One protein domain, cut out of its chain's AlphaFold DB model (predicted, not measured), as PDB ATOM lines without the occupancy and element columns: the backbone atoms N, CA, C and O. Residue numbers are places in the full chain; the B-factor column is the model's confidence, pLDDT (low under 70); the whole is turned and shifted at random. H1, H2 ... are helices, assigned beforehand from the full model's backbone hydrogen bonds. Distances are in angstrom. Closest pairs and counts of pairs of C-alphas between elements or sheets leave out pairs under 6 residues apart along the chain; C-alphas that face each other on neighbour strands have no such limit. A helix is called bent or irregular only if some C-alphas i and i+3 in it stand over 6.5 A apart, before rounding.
ATOM      1  N   LEU A  24     162.981  33.838 170.990       95.54
ATOM      2  CA  LEU A  24     163.735  34.963 170.469       95.54
ATOM      3  C   LEU A  24     164.350  34.557 169.116       95.54
ATOM      4  O   LEU A  24     165.490  34.087 169.075       95.54
ATOM      5  N   PRO A  25     163.618  34.765 168.003       95.45
ATOM      6  CA  PRO A  25     164.048  34.384 166.656       95.45
ATOM      7  C   PRO A  25     165.478  34.796 166.301       95.45
ATOM      8  O   PRO A  25     166.244  33.935 165.855       95.45
ATOM      9  N   PRO A  26     165.906  36.053 166.545       95.33
ATOM     10  CA  PRO A  26     167.264  36.451 166.203       95.33
ATOM     11  C   PRO A  26     168.321  35.726 167.047       95.33
ATOM     12  O   PRO A  26     169.413  35.487 166.551       95.33
ATOM     13  N   LEU A  27     168.021  35.303 168.281       96.43
ATOM     14  CA  LEU A  27     168.985  34.564 169.105       96.43
ATOM     15  C   LEU A  27     169.189  33.128 168.611       96.43
ATOM     16  O   LEU A  27     170.324  32.665 168.579       96.43
ATOM     17  N   GLY A  28     168.123  32.439 168.193       95.22
ATOM     18  CA  GLY A  28     168.253  31.086 167.640       95.22
ATOM     19  C   GLY A  28     169.087  31.075 166.357       95.22
ATOM     20  O   GLY A  28     169.982  30.250 166.201       95.22
ATOM     21  N   VAL A  29     168.872  32.065 165.483       95.87
ATOM     22  CA  VAL A  29     169.698  32.261 164.280       95.87
ATOM     23  C   VAL A  29     171.139  32.619 164.651       95.87
ATOM     24  O   VAL A  29     172.070  32.032 164.108       95.87
ATOM     25  N   PHE A  30     171.338  33.516 165.619       96.14
ATOM     26  CA  PHE A  30     172.673  33.901 166.076       96.14
ATOM     27  C   PHE A  30     173.482  32.722 166.631       96.14
ATOM     28  O   PHE A  30     174.679  32.644 166.396       96.14
ATOM     29  N   LEU A  31     172.863  31.793 167.359       93.46
ATOM     30  CA  LEU A  31     173.575  30.617 167.870       93.46
ATOM     31  C   LEU A  31     173.921  29.616 166.762       93.46
ATOM     32  O   LEU A  31     174.956  28.959 166.841       93.46
ATOM     33  N   LYS A  32     173.083  29.536 165.724       92.06
ATOM     34  CA  LYS A  32     173.258  28.615 164.601       92.06
ATOM     35  C   LYS A  32     174.316  29.081 163.596       92.06
ATOM     36  O   LYS A  32     175.132  28.268 163.172       92.06
ATOM     37  N   VAL A  33     174.288  30.358 163.200       93.20
ATOM     38  CA  VAL A  33     175.177  30.915 162.156       93.20
ATOM     39  C   VAL A  33     176.057  32.072 162.639       93.20
ATOM     40  O   VAL A  33     176.989  32.471 161.955       93.20
ATOM     41  N   GLY A  34     175.826  32.604 163.839       92.31
ATOM     42  CA  GLY A  34     176.545  33.774 164.350       92.31
ATOM     43  C   GLY A  34     175.904  35.105 163.949       92.31
ATOM     44  O   GLY A  34     174.719  35.198 163.631       92.31
ATOM     45  N   CYS A  35     176.702  36.177 163.983       92.60
ATOM     46  CA  CYS A  35     176.274  37.531 163.603       92.60
ATOM     47  C   CYS A  35     176.396  37.763 162.089       92.60
ATOM     48  O   CYS A  35     177.076  38.689 161.642       92.60
ATOM     49  N   GLU A  36     175.787  36.888 161.299       93.57
ATOM     50  CA  GLU A  36     175.813  36.966 159.840       93.57
ATOM     51  C   GLU A  36     174.571  37.689 159.290       93.57
ATOM     52  O   GLU A  36     173.775  38.278 160.034       93.57
ATOM     53  N   ILE A  37     174.414  37.726 157.967       95.13
ATOM     54  CA  ILE A  37     173.317  38.452 157.314       95.13
ATOM     55  C   ILE A  37     171.947  37.889 157.717       95.13
ATOM     56  O   ILE A  37     170.981  38.632 157.856       95.13
ATOM     57  N   GLU A  38     171.875  36.591 157.991       95.63
ATOM     58  CA  GLU A  38     170.695  35.869 158.446       95.63
ATOM     59  C   GLU A  38     170.208  36.407 159.791       95.63
ATOM     60  O   GLU A  38     168.999  36.553 159.982       95.63
ATOM     61  N   PHE A  39     171.122  36.763 160.703       95.97
ATOM     62  CA  PHE A  39     170.765  37.395 161.973       95.97
ATOM     63  C   PHE A  39     170.076  38.738 161.731       95.97
ATOM     64  O   PHE A  39     169.006  38.991 162.282       95.97
ATOM     65  N   TRP A  40     170.649  39.582 160.869       96.17
ATOM     66  CA  TRP A  40     170.091  40.898 160.552       96.17
ATOM     67  C   TRP A  40     168.753  40.805 159.822       96.17
ATOM     68  O   TRP A  40     167.843  41.576 160.122       96.17
ATOM     69  N   ILE A  41     168.600  39.839 158.912       96.25
ATOM     70  CA  ILE A  41     167.327  39.566 158.240       96.25
ATOM     71  C   ILE A  41     166.289  39.113 159.271       96.25
ATOM     72  O   ILE A  41     165.206  39.687 159.327       96.25
ATOM     73  N   CYS A  42     166.621  38.148 160.134       95.86
ATOM     74  CA  CYS A  42     165.722  37.670 161.185       95.86
ATOM     75  C   CYS A  42     165.314  38.796 162.147       95.86
ATOM     76  O   CYS A  42     164.140  38.934 162.496       95.86
ATOM     77  N   LEU A  43     166.270  39.642 162.534       95.95
ATOM     78  CA  LEU A  43     166.045  40.803 163.385       95.95
ATOM     79  C   LEU A  43     165.083  41.797 162.718       95.95
ATOM     80  O   LEU A  43     164.091  42.191 163.328       95.95
ATOM     81  N   LEU A  44     165.328  42.151 161.453       96.48
ATOM     82  CA  LEU A  44     164.462  43.036 160.676       96.48
ATOM     83  C   LEU A  44     163.054  42.447 160.521       96.48
ATOM     84  O   LEU A  44     162.071  43.149 160.746       96.48
ATOM     85  N   LEU A  45     162.943  41.156 160.195       96.50
ATOM     86  CA  LEU A  45     161.658  40.468 160.083       96.50
ATOM     87  C   LEU A  45     160.908  40.489 161.410       96.50
ATOM     88  O   LEU A  45     159.726  40.796 161.401       96.50
ATOM     89  N   THR A  46     161.592  40.245 162.529       95.07
ATOM     90  CA  THR A  46     160.999  40.292 163.875       95.07
ATOM     91  C   THR A  46     160.439  41.682 164.191       95.07
ATOM     92  O   THR A  46     159.371  41.783 164.794       95.07
ATOM     93  N   PHE A  47     161.105  42.751 163.735       94.52
ATOM     94  CA  PHE A  47     160.591  44.119 163.834       94.52
ATOM     95  C   PHE A  47     159.389  44.386 162.915       94.52
ATOM     96  O   PHE A  47     158.470  45.092 163.323       94.52
ATOM     97  N   LEU A  48     159.363  43.822 161.702       95.31
ATOM     98  CA  LEU A  48     158.196  43.887 160.805       95.31
ATOM     99  C   LEU A  48     157.015  43.047 161.327       95.31
ATOM    100  O   LEU A  48     155.859  43.341 161.031       95.31
ATOM    101  N   GLY A  49     157.303  42.005 162.099       92.64
ATOM    102  CA  GLY A  49     156.337  41.141 162.749       92.64
ATOM    103  C   GLY A  49     157.010  39.908 163.345       92.64
ATOM    104  O   GLY A  49     157.886  39.287 162.753       92.64
ATOM    105  N   TYR A  50     156.554  39.476 164.513       92.02
ATOM    106  CA  TYR A  50     157.166  38.331 165.189       92.02
ATOM    107  C   TYR A  50     157.052  37.018 164.391       92.02
ATOM    108  O   TYR A  50     157.989  36.227 164.325       92.02
ATOM    109  N   PHE A  51     155.913  36.813 163.720       94.20
ATOM    110  CA  PHE A  51     155.624  35.600 162.955       94.20
ATOM    111  C   PHE A  51     156.564  35.364 161.754       94.20
ATOM    112  O   PHE A  51     157.118  34.266 161.667       94.20
ATOM    113  N   PRO A  52     156.810  36.341 160.848       96.17
ATOM    114  CA  PRO A  52     157.801  36.153 159.788       96.17
ATOM    115  C   PRO A  52     159.212  35.928 160.346       96.17
ATOM    116  O   PRO A  52     159.946  35.118 159.784       96.17
ATOM    117  N   GLY A  53     159.570  36.560 161.473       96.49
ATOM    118  CA  GLY A  53     160.837  36.302 162.167       96.49
ATOM    119  C   GLY A  53     161.000  34.833 162.573       96.49
ATOM    120  O   GLY A  53     162.022  34.227 162.264       96.49
ATOM    121  N   ILE A  54     159.971  34.229 163.186       96.12
ATOM    122  CA  ILE A  54     159.985  32.803 163.564       96.12
ATOM    123  C   ILE A  54     160.140  31.901 162.337       96.12
ATOM    124  O   ILE A  54     160.980  31.004 162.344       96.12
ATOM    125  N   ILE A  55     159.343  32.122 161.283       96.66
ATOM    126  CA  ILE A  55     159.399  31.291 160.066       96.66
ATOM    127  C   ILE A  55     160.803  31.333 159.465       96.66
ATOM    128  O   ILE A  55     161.362  30.292 159.122       96.66
ATOM    129  N   TYR A  56     161.376  32.532 159.369       96.48
ATOM    130  CA  TYR A  56     162.721  32.714 158.850       96.48
ATOM    131  C   TYR A  56     163.767  32.024 159.733       96.48
ATOM    132  O   TYR A  56     164.608  31.296 159.217       96.48
ATOM    133  N   ALA A  57     163.682  32.175 161.058       96.61
ATOM    134  CA  ALA A  57     164.607  31.530 161.984       96.61
ATOM    135  C   ALA A  57     164.575  29.997 161.883       96.61
ATOM    136  O   ALA A  57     165.625  29.364 161.810       96.61
ATOM    137  N   VAL A  58     163.379  29.402 161.815       95.99
ATOM    138  CA  VAL A  58     163.215  27.953 161.627       95.99
ATOM    139  C   VAL A  58     163.784  27.509 160.281       95.99
ATOM    140  O   VAL A  58     164.480  26.499 160.222       95.99
ATOM    141  N   TRP A  59     163.526  28.263 159.209       95.78
ATOM    142  CA  TRP A  59     164.070  27.959 157.885       95.78
ATOM    143  C   TRP A  59     165.605  27.974 157.881       95.78
ATOM    144  O   TRP A  59     166.209  27.031 157.376       95.78
ATOM    145  N   VAL A  60     166.233  28.975 158.509       95.28
ATOM    146  CA  VAL A  60     167.698  29.033 158.650       95.28
ATOM    147  C   VAL A  60     168.217  27.848 159.468       95.28
ATOM    148  O   VAL A  60     169.140  27.179 159.030       95.28
ATOM    149  N   ILE A  61     167.608  27.525 160.614       93.41
ATOM    150  CA  ILE A  61     168.067  26.425 161.485       93.41
ATOM    151  C   ILE A  61     167.993  25.055 160.805       93.41
ATOM    152  O   ILE A  61     168.850  24.206 161.053       93.41
ATOM    153  N   VAL A  62     166.973  24.832 159.976       92.05
ATOM    154  CA  VAL A  62     166.764  23.562 159.269       92.05
ATOM    155  C   VAL A  62     167.625  23.456 158.006       92.05
ATOM    156  O   VAL A  62     167.973  22.344 157.616       92.05
ATOM    157  N   ASN A  63     167.945  24.579 157.356       90.23
ATOM    158  CA  ASN A  63     168.622  24.593 156.056       90.23
ATOM    159  C   ASN A  63     170.117  24.976 156.108       90.23
ATOM    160  O   ASN A  63     170.790  24.850 155.087       90.23
ATOM    161  N   HIS A  64     170.634  25.427 157.256       83.84
ATOM    162  CA  HIS A  64     172.074  25.539 157.550       83.84
ATOM    163  C   HIS A  64     172.573  24.349 158.374       83.84
ATOM    164  O   HIS A  64     173.763  23.998 158.244       83.84
TER     165      HIS A  64
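What this domain is: This is residues 24 to 64 of the 64 residues of the protein "Hydrophobic protein LTI6B, putative, expressed" of Oryza sativa subsp. japonica (UniProt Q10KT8). Three helices lie side by side as a small up-and-down bundle, close to parallel in line, with their centres at the corners of a triangle and each one packed on the other two. H3, the longest, folds back along H2, and H2 folds back along the shorter H1, two helical hairpins in a row, with H1 and H3 running the same way. The printed part has 41 residues with three named helices, H1, H2 and H3 in chain order, and no named strand; the class is all helix. The whole is compact, with a radius of gyration of the C-alphas of 8.5 A, and rounded, spanning 22 by 17 by 14 A.

How they stand to each other: H3, residues 50 to 63, touches H2, residues 37 to 48; their closest C-alphas are those of Gly 53 and Thr 46, 4.3 A apart. These two run opposite ways at a shallow tilt of 23 degrees, a helical hairpin with centres 9.7 A apart. H3 also touches H1, residues 25 to 33, with the C-alphas of Ile 54 and Pro 25 the closest at 5.3 A. H3 and H1 run the same way at a shallow tilt of 17 degrees, centre to centre 9.5 A. H1 and H2 form the other helical hairpin, running opposite ways at a shallow tilt of 6 degrees. They touch, with the C-alphas of Pro 26 and Leu 43 closest at 5.3 A and centres 10.3 A apart. The helix packing is mostly aligned, with the 3 touching pairs at a shallow tilt. In H1, H2 and H3 every backbone O i to N i+4 pair is within hydrogen-bond range.

Where its parts are: H3 runs from Tyr 50 to Asn 63, 14 residues and 20.1 A from first to last C-alpha, and its last C-alpha, 63, is at (168.622, 24.593, 156.056). H2 runs from Ile 37 to Leu 48, 12 residues and 16.4 A, with C-alpha 37 at (173.317, 38.452, 157.314). H1 runs from Pro 25 to Val 33, 9 residues and 12.5 A, and begins with C-alpha 25 at (164.048, 34.384, 166.656). No helix is bent or irregular.

The domain as a whole: The two C-alphas farthest apart are those of Leu 48 and His 64, at 23.2 A. The first and last printed C-alphas, of Leu 24 and His 64, are 18.0 A apart, and His 64 is the chain's last residue. The printed part has no cut. The links from H1 to H2, 3 residues, and from H2 to H3, 1 residue, are tight, and there is no long link. The mean pLDDT of the printed part is 94.6, and no printed residue is under 70.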